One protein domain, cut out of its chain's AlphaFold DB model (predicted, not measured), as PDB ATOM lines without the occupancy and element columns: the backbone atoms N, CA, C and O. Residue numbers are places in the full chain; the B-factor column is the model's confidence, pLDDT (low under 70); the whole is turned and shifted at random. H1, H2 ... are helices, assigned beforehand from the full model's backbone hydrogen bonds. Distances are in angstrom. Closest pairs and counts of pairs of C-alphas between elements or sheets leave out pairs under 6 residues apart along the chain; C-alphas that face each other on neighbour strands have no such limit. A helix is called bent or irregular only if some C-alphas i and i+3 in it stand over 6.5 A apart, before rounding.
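Overview. This is residues 9 to 97 of the 781 residues of an uncharacterized protein of Candidatus Levybacteria bacterium (UniProt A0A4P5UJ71). What shape is this? Two long helices, H3 and H4, form a narrow, open V, joined at its point by residues 58 to 64. H1 and H2 make a small hook beyond the open end of H3, and H5 follows the open end of H4. What is it built of? The printed part has 89 residues, with five named helices in the order H1 H2 H3 H4 H5 and no named strand: the class is all helix. It is extended, with a radius of gyration of the C-alphas of 20.8 A, and flat, spanning 63 by 37 by 18 A.

Arrangement. How do the first helices stand? H1, residues 9 to 18, and H2, residues 22 to 25, touch only at the corner; their closest C-alphas, of Ile 16 and Val 23, are 5.0 A apart. H2 is close to but not clearly touching H3, residues 28 to 57, the closest C-alphas being those of Phe 25 and Lys 31, at 7.3 A. Where do the long helices meet? H3 and H4, residues 65 to 86, form a helical hairpin, running opposite ways at a shallow tilt of 15 degrees. They only just touch, with 3 pairs of C-alphas within 8 A, through residues 52 to 56 and 68 to 72 alone; the closest C-alphas, of Leu 52 and Val 72, are 7.0 A apart. H4 and H5, residues 88 to 91, meet only through their link, and H3 and H5 are apart. Are the backbones helical? Each O i to N i+4 pair is within hydrogen-bond range in H1, 24 of 26 in H3 and 17 of 18 in H4; H2 and H5 are too short for such a pair.

Along the chain. Where does H1 begin? C-alpha 9 is at (149.258, 146.687, 157.270), and H1 is 14.1 A long. How long are the others? H3 measures 41.2 A, H4 32.3 A, H2 5.7 A and H5 5.0 A, ending at C-alpha 91, (142.341, 148.802, 124.052). Is H3 straight? It has a kink of 42 degrees near residue 35 and is irregular, with C-alphas 31 and 34 at 7.1 A.

Size, cuts and confidence. How far does it reach? The two C-alphas farthest apart, of Pro 20 and Leu 64, are 63.0 A apart. Is it continuous? The printed part has no cut and no long link. Where is confidence low? Residue 20 and residues 56 to 67 have pLDDT under 70.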
ATOM      1  N   GLY A   9     150.657 146.463 156.907       77.75
ATOM      2  CA  GLY A   9     149.258 146.687 157.270       77.75
ATOM      3  C   GLY A   9     149.047 147.131 158.717       77.75
ATOM      4  O   GLY A   9     148.267 148.047 158.964       77.75
ATOM      5  N   ALA A  10     149.792 146.557 159.667       78.62
ATOM      6  CA  ALA A  10     149.706 146.927 161.082       78.62
ATOM      7  C   ALA A  10     150.121 148.388 161.337       78.62
ATOM      8  O   ALA A  10     149.463 149.094 162.097       78.62
ATOM      9  N   VAL A  11     151.168 148.861 160.651       82.69
ATOM     10  CA  VAL A  11     151.647 150.251 160.746       82.69
ATOM     11  C   VAL A  11     150.627 151.210 160.133       82.69
ATOM     12  O   VAL A  11     150.311 152.245 160.713       82.69
ATOM     13  N   TYR A  12     150.052 150.842 158.987       81.56
ATOM     14  CA  TYR A  12     149.004 151.632 158.346       81.56
ATOM     15  C   TYR A  12     147.745 151.750 159.222       81.56
ATOM     16  O   TYR A  12     147.217 152.848 159.405       81.56
ATOM     17  N   VAL A  13     147.294 150.641 159.821       80.12
ATOM     18  CA  VAL A  13     146.157 150.625 160.758       80.12
ATOM     19  C   VAL A  13     146.466 151.445 162.011       80.12
ATOM     20  O   VAL A  13     145.607 152.195 162.473       80.12
ATOM     21  N   PHE A  14     147.695 151.372 162.530       86.06
ATOM     22  CA  PHE A  14     148.141 152.225 163.629       86.06
ATOM     23  C   PHE A  14     148.008 153.712 163.268       86.06
ATOM     24  O   PHE A  14     147.380 154.467 164.007       86.06
ATOM     25  N   PHE A  15     148.509 154.147 162.108       84.31
ATOM     26  CA  PHE A  15     148.388 155.553 161.718       84.31
ATOM     27  C   PHE A  15     146.939 155.999 161.525       84.31
ATOM     28  O   PHE A  15     146.585 157.077 161.994       84.31
ATOM     29  N   ILE A  16     146.078 155.168 160.929       80.19
ATOM     30  CA  ILE A  16     144.641 155.468 160.842       80.19
ATOM     31  C   ILE A  16     144.028 155.702 162.226       80.19
ATOM     32  O   ILE A  16     143.260 156.645 162.398       80.19
ATOM     33  N   ASN A  17     144.347 154.838 163.191       78.94
ATOM     34  CA  ASN A  17     143.691 154.839 164.496       78.94
ATOM     35  C   ASN A  17     144.244 155.903 165.449       78.94
ATOM     36  O   ASN A  17     143.522 156.355 166.338       78.94
ATOM     37  N   PHE A  18     145.516 156.278 165.297       79.75
ATOM     38  CA  PHE A  18     146.232 157.067 166.300       79.75
ATOM     39  C   PHE A  18     146.798 158.396 165.791       79.75
ATOM     40  O   PHE A  18     147.113 159.245 166.621       79.75
ATOM     41  N   VAL A  19     146.916 158.620 164.475       79.62
ATOM     42  CA  VAL A  19     147.428 159.885 163.919       79.62
ATOM     43  C   VAL A  19     146.264 160.738 163.402       79.62
ATOM     44  O   VAL A  19     145.644 160.392 162.390       79.62
ATOM     45  N   PRO A  20     145.957 161.877 164.054       69.62
ATOM     46  CA  PRO A  20     144.915 162.787 163.593       69.62
ATOM     47  C   PRO A  20     145.126 163.205 162.134       69.62
ATOM     48  O   PRO A  20     146.239 163.503 161.710       69.62
ATOM     49  N   GLY A  21     144.050 163.205 161.344       72.56
ATOM     50  CA  GLY A  21     144.091 163.550 159.919       72.56
ATOM     51  C   GLY A  21     144.566 162.427 158.988       72.56
ATOM     52  O   GLY A  21     144.253 162.468 157.799       72.56
ATOM     53  N   PHE A  22     145.219 161.372 159.493       78.62
ATOM     54  CA  PHE A  22     145.681 160.262 158.647       78.62
ATOM     55  C   PHE A  22     144.524 159.437 158.061       78.62
ATOM     56  O   PHE A  22     144.642 158.870 156.974       78.62
ATOM     57  N   VAL A  23     143.356 159.455 158.715       77.25
ATOM     58  CA  VAL A  23     142.115 158.849 158.204       77.25
ATOM     59  C   VAL A  23     141.706 159.405 156.832       77.25
ATOM     60  O   VAL A  23     141.052 158.711 156.053       77.25
ATOM     61  N   ALA A  24     142.146 160.624 156.483       75.56
ATOM     62  CA  ALA A  24     141.928 161.195 155.159       75.56
ATOM     63  C   ALA A  24     142.553 160.325 154.053       75.56
ATOM     64  O   ALA A  24     142.101 160.372 152.912       75.56
ATOM     65  N   PHE A  25     143.552 159.493 154.361       80.94
ATOM     66  CA  PHE A  25     144.207 158.568 153.432       80.94
ATOM     67  C   PHE A  25     143.644 157.138 153.517       80.94
ATOM     68  O   PHE A  25     144.387 156.178 153.315       80.94
ATOM     69  N   ARG A  26     142.333 156.981 153.773       74.00
ATOM     70  CA  ARG A  26     141.612 155.688 153.883       74.00
ATOM     71  C   ARG A  26     141.854 154.716 152.719       74.00
ATOM     72  O   ARG A  26     141.700 153.506 152.875       74.00
ATOM     73  N   ASN A  27     142.204 155.243 151.550       79.31
ATOM     74  CA  ASN A  27     142.721 154.452 150.445       79.31
ATOM     75  C   ASN A  27     144.010 155.111 149.921       79.31
ATOM     76  O   ASN A  27     143.944 156.014 149.081       79.31
ATOM     77  N   PRO A  28     145.181 154.722 150.457       78.00
ATOM     78  CA  PRO A  28     146.443 155.383 150.160       78.00
ATOM     79  C   PRO A  28     146.833 155.118 148.708       78.00
ATOM     80  O   PRO A  28     147.422 155.985 148.069       78.00
ATOM     81  N   PHE A  29     146.420 153.971 148.158       79.25
ATOM     82  CA  PHE A  29     146.638 153.636 146.762       79.25
ATOM     83  C   PHE A  29     146.039 154.704 145.845       79.25
ATOM     84  O   PHE A  29     146.781 155.299 145.089       79.25
ATOM     85  N   TYR A  30     144.761 155.076 145.954       77.69
ATOM     86  CA  TYR A  30     144.197 156.078 145.027       77.69
ATOM     87  C   TYR A  30     144.854 157.466 145.097       77.69
ATOM     88  O   TYR A  30     144.824 158.198 144.114       77.69
ATOM     89  N   LYS A  31     145.457 157.833 146.233       80.69
ATOM     90  CA  LYS A  31     146.088 159.149 146.422       80.69
ATOM     91  C   LYS A  31     147.557 159.172 146.020       80.69
ATOM     92  O   LYS A  31     148.015 160.151 145.444       80.69
ATOM     93  N   PHE A  32     148.281 158.100 146.320       81.56
ATOM     94  CA  PHE A  32     149.722 158.017 146.103       81.56
ATOM     95  C   PHE A  32     150.103 157.137 144.914       81.56
ATOM     96  O   PHE A  32     151.250 157.192 144.489       81.56
ATOM     97  N   ALA A  33     149.172 156.368 144.334       83.81
ATOM     98  CA  ALA A  33     149.424 155.573 143.137       83.81
ATOM     99  C   ALA A  33     149.971 156.425 141.991       83.81
ATOM    100  O   ALA A  33     150.946 155.981 141.403       83.81
ATOM    101  N   PRO A  34     149.467 157.640 141.680       85.50
ATOM    102  CA  PRO A  34     150.072 158.451 140.625       85.50
ATOM    103  C   PRO A  34     151.559 158.734 140.878       85.50
ATOM    104  O   PRO A  34     152.380 158.526 139.990       85.50
ATOM    105  N   SER A  35     151.928 159.127 142.102       83.62
ATOM    106  CA  SER A  35     153.327 159.374 142.480       83.62
ATOM    107  C   SER A  35     154.168 158.095 142.484       83.62
ATOM    108  O   SER A  35     155.307 158.105 142.023       83.62
ATOM    109  N   LEU A  36     153.603 156.987 142.969       84.50
ATOM    110  CA  LEU A  36     154.253 155.679 143.004       84.50
ATOM    111  C   LEU A  36     154.502 155.146 141.588       84.50
ATOM    112  O   LEU A  36     155.620 154.756 141.270       84.50
ATOM    113  N   TRP A  37     153.488 155.178 140.722       87.81
ATOM    114  CA  TRP A  37     153.586 154.776 139.321       87.81
ATOM    115  C   TRP A  37     154.525 155.686 138.540       87.81
ATOM    116  O   TRP A  37     155.266 155.192 137.700       87.81
ATOM    117  N   PHE A  38     154.557 156.986 138.843       88.25
ATOM    118  CA  PHE A  38     155.531 157.907 138.263       88.25
ATOM    119  C   PHE A  38     156.969 157.543 138.664       88.25
ATOM    120  O   PHE A  38     157.842 157.439 137.803       88.25
ATOM    121  N   ALA A  39     157.215 157.272 139.949       89.50
ATOM    122  CA  ALA A  39     158.525 156.824 140.423       89.50
ATOM    123  C   ALA A  39     158.929 155.477 139.800       89.50
ATOM    124  O   ALA A  39     160.057 155.327 139.326       89.50
ATOM    125  N   TYR A  40     158.005 154.516 139.730       89.81
ATOM    126  CA  TYR A  40     158.236 153.241 139.054       89.81
ATOM    127  C   TYR A  40     158.491 153.412 137.561       89.81
ATOM    128  O   TYR A  40     159.395 152.766 137.050       89.81
ATOM    129  N   ALA A  41     157.785 154.303 136.866       90.00
ATOM    130  CA  ALA A  41     158.036 154.577 135.454       90.00
ATOM    131  C   ALA A  41     159.466 155.092 135.224       90.00
ATOM    132  O   ALA A  41     160.143 154.629 134.305       90.00
ATOM    133  N   ILE A  42     159.958 155.986 136.091       90.94
ATOM    134  CA  ILE A  42     161.344 156.477 136.047       90.94
ATOM    135  C   ILE A  42     162.334 155.334 136.287       90.94
ATOM    136  O   ILE A  42     163.255 155.148 135.493       90.94
ATOM    137  N   LEU A  43     162.143 154.554 137.356       92.50
ATOM    138  CA  LEU A  43     163.040 153.450 137.702       92.50
ATOM    139  C   LEU A  43     163.067 152.381 136.609       92.50
ATOM    140  O   LEU A  43     164.147 151.993 136.180       92.50
ATOM    141  N   ILE A  44     161.904 151.969 136.102       88.94
ATOM    142  CA  ILE A  44     161.779 151.022 134.988       88.94
ATOM    143  C   ILE A  44     162.495 151.568 133.749       88.94
ATOM    144  O   ILE A  44     163.261 150.839 133.123       88.94
ATOM    145  N   GLY A  45     162.315 152.853 133.422       88.50
ATOM    146  CA  GLY A  45     163.019 153.504 132.318       88.50
ATOM    147  C   GLY A  45     164.542 153.465 132.481       88.50
ATOM    148  O   GLY A  45     165.250 153.068 131.553       88.50
ATOM    149  N   PHE A  46     165.052 153.799 133.671       92.50
ATOM    150  CA  PHE A  46     166.480 153.702 133.984       92.50
ATOM    151  C   PHE A  46     166.993 152.265 133.932       92.50
ATOM    152  O   PHE A  46     168.064 152.036 133.380       92.50
ATOM    153  N   THR A  47     166.246 151.296 134.461       91.12
ATOM    154  CA  THR A  47     166.609 149.876 134.442       91.12
ATOM    155  C   THR A  47     166.684 149.347 133.013       91.12
ATOM    156  O   THR A  47     167.685 148.735 132.642       91.12
ATOM    157  N   ILE A  48     165.676 149.631 132.183       86.44
ATOM    158  CA  ILE A  48     165.670 149.258 130.763       86.44
ATOM    159  C   ILE A  48     166.872 149.897 130.057       86.44
ATOM    160  O   ILE A  48     167.623 149.198 129.379       86.44
ATOM    161  N   ASN A  49     167.114 151.194 130.265       86.88
ATOM    162  CA  ASN A  49     168.256 151.887 129.674       86.88
ATOM    163  C   ASN A  49     169.607 151.327 130.156       86.88
ATOM    164  O   ASN A  49     170.532 151.170 129.363       86.88
ATOM    165  N   TYR A  50     169.736 150.988 131.439       87.75
ATOM    166  CA  TYR A  50     170.936 150.374 132.004       87.75
ATOM    167  C   TYR A  50     171.228 149.020 131.351       87.75
ATOM    168  O   TYR A  50     172.336 148.803 130.869       87.75
ATOM    169  N   PHE A  51     170.235 148.130 131.256       82.38
ATOM    170  CA  PHE A  51     170.433 146.838 130.603       82.38
ATOM    171  C   PHE A  51     170.744 147.011 129.116       82.38
ATOM    172  O   PHE A  51     171.732 146.461 128.634       82.38
ATOM    173  N   LEU A  52     169.979 147.834 128.396       82.06
ATOM    174  CA  LEU A  52     170.219 148.092 126.976       82.06
ATOM    175  C   LEU A  52     171.598 148.712 126.721       82.06
ATOM    176  O   LEU A  52     172.271 148.318 125.770       82.06
ATOM    177  N   SER A  53     172.057 149.629 127.576       80.44
ATOM    178  CA  SER A  53     173.391 150.233 127.465       80.44
ATOM    179  C   SER A  53     174.513 149.250 127.807       80.44
ATOM    180  O   SER A  53     175.513 149.236 127.096       80.44
ATOM    181  N   LYS A  54     174.342 148.362 128.796       79.31
ATOM    182  CA  LYS A  54     175.283 147.265 129.102       79.31
ATOM    183  C   LYS A  54     175.397 146.254 127.956       79.31
ATOM    184  O   LYS A  54     176.505 145.881 127.580       79.31
ATOM    185  N   PHE A  55     174.274 145.859 127.356       72.00
ATOM    186  CA  PHE A  55     174.258 144.985 126.175       72.00
ATOM    187  C   PHE A  55     174.801 145.689 124.922       72.00
ATOM    188  O   PHE A  55     175.428 145.066 124.067       72.00
ATOM    189  N   SER A  56     174.617 147.007 124.834       65.44
ATOM    190  CA  SER A  56     175.231 147.859 123.821       65.44
ATOM    191  C   SER A  56     176.749 148.001 124.050       65.44
ATOM    192  O   SER A  56     177.528 147.917 123.115       65.44
ATOM    193  N   ALA A  57     177.257 148.123 125.269       66.31
ATOM    194  CA  ALA A  57     178.689 148.352 125.492       66.31
ATOM    195  C   ALA A  57     179.606 147.170 125.094       66.31
ATOM    196  O   ALA A  57     180.806 147.366 124.946       66.31
ATOM    197  N   GLY A  58     179.058 145.979 124.817       60.41
ATOM    198  CA  GLY A  58     179.812 144.844 124.264       60.41
ATOM    199  C   GLY A  58     180.421 143.896 125.301       60.41
ATOM    200  O   GLY A  58     181.088 142.942 124.912       60.41
ATOM    201  N   ASP A  59     180.146 144.097 126.590       59.47
ATOM    202  CA  ASP A  59     180.738 143.300 127.677       59.47
ATOM    203  C   ASP A  59     180.210 141.854 127.756       59.47
ATOM    204  O   ASP A  59     180.818 141.006 128.405       59.47
ATOM    205  N   ILE A  60     179.061 141.544 127.143       58.38
ATOM    206  CA  ILE A  60     178.341 140.279 127.370       58.38
ATOM    207  C   ILE A  60     177.826 139.712 126.030       58.38
ATOM    208  O   ILE A  60     176.681 139.904 125.667       58.38
ATOM    209  N   PHE A  61     178.656 138.958 125.302       55.09
ATOM    210  CA  PHE A  61     178.249 137.880 124.366       55.09
ATOM    211  C   PHE A  61     178.126 138.032 122.828       55.09
ATOM    212  O   PHE A  61     178.002 136.982 122.200       55.09
ATOM    213  N   ILE A  62     178.233 139.178 122.133       56.47
ATOM    214  CA  ILE A  62     178.064 139.158 120.647       56.47
ATOM    215  C   ILE A  62     179.102 140.007 119.891       56.47
ATOM    216  O   ILE A  62     178.963 141.219 119.753       56.47
ATOM    217  N   LYS A  63     180.121 139.345 119.313       58.94
ATOM    218  CA  LYS A  63     181.141 139.941 118.413       58.94
ATOM    219  C   LYS A  63     180.609 140.331 117.013       58.94
ATOM    220  O   LYS A  63     181.341 140.931 116.231       58.94
ATOM    221  N   LEU A  64     179.349 140.027 116.680       59.56
ATOM    222  CA  LEU A  64     178.712 140.360 115.395       59.56
ATOM    223  C   LEU A  64     177.917 141.676 115.483       59.56
ATOM    224  O   LEU A  64     176.825 141.718 116.050       59.56
ATOM    225  N   LYS A  65     178.434 142.746 114.860       59.62
ATOM    226  CA  LYS A  65     177.812 144.091 114.843       59.62
ATOM    227  C   LYS A  65     176.352 144.100 114.352       59.62
ATOM    228  O   LYS A  65     175.557 144.880 114.866       59.62
ATOM    229  N   VAL A  66     175.987 143.226 113.408       66.62
ATOM    230  CA  VAL A  66     174.624 143.139 112.838       66.62
ATOM    231  C   VAL A  66     173.635 142.465 113.802       66.62
ATOM    232  O   VAL A  66     172.514 142.938 113.960       66.62
ATOM    233  N   GLY A  67     174.059 141.418 114.522       69.12
ATOM    234  CA  GLY A  67     173.205 140.712 115.489       69.12
ATOM    235  C   GLY A  67     172.820 141.571 116.698       69.12
ATOM    236  O   GLY A  67     171.729 141.430 117.245       69.12
ATOM    237  N   ARG A  68     173.680 142.525 117.075       70.38
ATOM    238  CA  ARG A  68     173.438 143.450 118.190       70.38
ATOM    239  C   ARG A  68     172.284 144.421 117.931       70.38
ATOM    240  O   ARG A  68     171.461 144.615 118.821       70.38
ATOM    241  N   ALA A  69     172.211 145.024 116.743       77.38
ATOM    242  CA  ALA A  69     171.114 145.934 116.400       77.38
ATOM    243  C   ALA A  69     169.772 145.186 116.391       77.38
ATOM    244  O   ALA A  69     168.807 145.635 117.006       77.38
ATOM    245  N   ILE A  70     169.747 143.997 115.778       81.25
ATOM    246  CA  ILE A  70     168.563 143.128 115.734       81.25
ATOM    247  C   ILE A  70     168.105 142.758 117.148       81.25
ATOM    248  O   ILE A  70     166.922 142.880 117.449       81.25
ATOM    249  N   TYR A  71     169.026 142.375 118.038       79.00
ATOM    250  CA  TYR A  71     168.700 142.037 119.425       79.00
ATOM    251  C   TYR A  71     168.114 143.223 120.203       79.00
ATOM    252  O   TYR A  71     167.079 143.084 120.846       79.00
ATOM    253  N   VAL A  72     168.730 144.408 120.116       81.88
ATOM    254  CA  VAL A  72     168.219 145.620 120.782       81.88
ATOM    255  C   VAL A  72     166.812 145.963 120.284       81.88
ATOM    256  O   VAL A  72     165.920 146.212 121.094       81.88
ATOM    257  N   HIS A  73     166.580 145.913 118.970       85.06
ATOM    258  CA  HIS A  73     165.248 146.126 118.401       85.06
ATOM    259  C   HIS A  73     164.249 145.038 118.816       85.06
ATOM    260  O   HIS A  73     163.100 145.367 119.097       85.06
ATOM    261  N   ALA A  74     164.673 143.778 118.925       86.69
ATOM    262  CA  ALA A  74     163.830 142.689 119.411       86.69
ATOM    263  C   ALA A  74     163.425 142.886 120.881       86.69
ATOM    264  O   ALA A  74     162.267 142.664 121.221       86.69
ATOM    265  N   VAL A  75     164.332 143.363 121.740       84.56
ATOM    266  CA  VAL A  75     164.023 143.696 123.142       84.56
ATOM    267  C   VAL A  75     163.057 144.880 123.225       84.56
ATOM    268  O   VAL A  75     162.074 144.803 123.960       84.56
ATOM    269  N   TYR A  76     163.273 145.948 122.448       85.81
ATOM    270  CA  TYR A  76     162.316 147.059 122.373       85.81
ATOM    271  C   TYR A  76     160.939 146.594 121.899       85.81
ATOM    272  O   TYR A  76     159.931 146.941 122.513       85.81
ATOM    273  N   PHE A  77     160.892 145.781 120.844       91.12
ATOM    274  CA  PHE A  77     159.655 145.201 120.338       91.12
ATOM    275  C   PHE A  77     158.970 144.337 121.402       91.12
ATOM    276  O   PHE A  77     157.779 144.506 121.637       91.12
ATOM    277  N   ALA A  78     159.714 143.485 122.113       91.06
ATOM    278  CA  ALA A  78     159.181 142.670 123.202       91.06
ATOM    279  C   ALA A  78     158.588 143.532 124.328       91.06
ATOM    280  O   ALA A  78     157.480 143.259 124.777       91.06
ATOM    281  N   ILE A  79     159.272 144.604 124.745       88.50
ATOM    282  CA  ILE A  79     158.754 145.546 125.751       88.50
ATOM    283  C   ILE A  79     157.453 146.195 125.265       88.50
ATOM    284  O   ILE A  79     156.479 146.237 126.014       88.50
ATOM    285  N   ILE A  80     157.407 146.656 124.011       90.69
ATOM    286  CA  ILE A  80     156.191 147.227 123.413       90.69
ATOM    287  C   ILE A  80     155.059 146.195 123.417       90.69
ATOM    288  O   ILE A  80     153.950 146.515 123.840       90.69
ATOM    289  N   VAL A  81     155.333 144.953 123.014       95.25
ATOM    290  CA  VAL A  81     154.348 143.863 123.027       95.25
ATOM    291  C   VAL A  81     153.834 143.604 124.441       95.25
ATOM    292  O   VAL A  81     152.626 143.484 124.615       95.25
ATOM    293  N   VAL A  82     154.699 143.584 125.462       93.00
ATOM    294  CA  VAL A  82     154.274 143.426 126.863       93.00
ATOM    295  C   VAL A  82     153.390 144.591 127.313       93.00
ATOM    296  O   VAL A  82     152.352 144.356 127.925       93.00
ATOM    297  N   ILE A  83     153.749 145.837 126.984       90.31
ATOM    298  CA  ILE A  83     152.949 147.024 127.326       90.31
ATOM    299  C   ILE A  83     151.569 146.960 126.659       90.31
ATOM    300  O   ILE A  83     150.555 147.209 127.317       90.31
ATOM    301  N   VAL A  84     151.515 146.601 125.372       92.81
ATOM    302  CA  VAL A  84     150.265 146.466 124.610       92.81
ATOM    303  C   VAL A  84     149.421 145.311 125.147       92.81
ATOM    304  O   VAL A  84     148.221 145.483 125.334       92.81
ATOM    305  N   ALA A  85     150.032 144.162 125.450       92.56
ATOM    306  CA  ALA A  85     149.345 143.002 126.013       92.56
ATOM    307  C   ALA A  85     148.779 143.296 127.410       92.56
ATOM    308  O   ALA A  85     147.630 142.967 127.691       92.56
ATOM    309  N   TYR A  86     149.546 143.976 128.266       89.19
ATOM    310  CA  TYR A  86     149.079 144.423 129.579       89.19
ATOM    311  C   TYR A  86     147.931 145.435 129.462       89.19
ATOM    312  O   TYR A  86     146.942 145.352 130.187       89.19
ATOM    313  N   SER A  87     148.029 146.357 128.502       91.44
ATOM    314  CA  SER A  87     147.005 147.376 128.238       91.44
ATOM    315  C   SER A  87     145.851 146.858 127.372       91.44
ATOM    316  O   SER A  87     144.939 147.618 127.051       91.44
ATOM    317  N   PHE A  88     145.845 145.577 126.994       90.06
ATOM    318  CA  PHE A  88     144.848 145.005 126.089       90.06
ATOM    319  C   PHE A  88     143.396 145.194 126.569       90.06
ATOM    320  O   PHE A  88     142.566 145.569 125.738       90.06
ATOM    321  N   PRO A  89     143.070 145.051 127.876       85.62
ATOM    322  CA  PRO A  89     141.731 145.355 128.387       85.62
ATOM    323  C   PRO A  89     141.296 146.812 128.173       85.62
ATOM    324  O   PRO A  89     140.112 147.090 128.016       85.62
ATOM    325  N   PHE A  90     142.244 147.754 128.167       86.19
ATOM    326  CA  PHE A  90     141.970 149.162 127.870       86.19
ATOM    327  C   PHE A  90     141.689 149.362 126.377       86.19
ATOM    328  O   PHE A  90     140.745 150.058 126.016       86.19
ATOM    329  N   LEU A  91     142.462 148.697 125.510       87.69
ATOM    330  CA  LEU A  91     142.341 148.802 124.052       87.69
ATOM    331  C   LEU A  91     141.053 148.175 123.503       87.69
ATOM    332  O   LEU A  91     140.470 148.699 122.557       87.69
ATOM    333  N   ASN A  92     140.596 147.062 124.081       86.06
ATOM    334  CA  ASN A  92     139.365 146.393 123.652       86.06
ATOM    335  C   ASN A  92     138.101 146.918 124.373       86.06
ATOM    336  O   ASN A  92     136.980 146.546 124.006       86.06
ATOM    337  N   GLY A  93     138.280 147.779 125.383       81.25
ATOM    338  CA  GLY A  93     137.213 148.341 126.206       81.25
ATOM    339  C   GLY A  93     136.578 147.354 127.190       81.25
ATOM    340  O   GLY A  93     135.532 147.669 127.750       81.25
ATOM    341  N   SER A  94     137.174 146.182 127.436       83.12
ATOM    342  CA  SER A  94     136.596 145.150 128.310       83.12
ATOM    343  C   SER A  94     136.503 145.589 129.769       83.12
ATOM    344  O   SER A  94     135.790 144.970 130.547       83.12
ATOM    345  N   PHE A  95     137.211 146.653 130.162       81.56
ATOM    346  CA  PHE A  95     137.066 147.259 131.487       81.56
ATOM    347  C   PHE A  95     135.701 147.940 131.703       81.56
ATOM    348  O   PHE A  95     135.348 148.218 132.846       81.56
ATOM    349  N   LEU A  96     134.945 148.214 130.630       83.56
ATOM    350  CA  LEU A  96     133.578 148.746 130.687       83.56
ATOM    351  C   LEU A  96     132.512 147.640 130.790       83.56
ATOM    352  O   LEU A  96     131.344 147.943 131.038       83.56
ATOM    353  N   ASP A  97     132.903 146.374 130.613       84.56
ATOM    354  CA  ASP A  97     132.016 145.219 130.729       84.56
ATOM    355  C   ASP A  97     131.984 144.742 132.188       84.56
ATOM    356  O   ASP A  97     132.841 143.985 132.642       84.56
TER     357      ASP A  97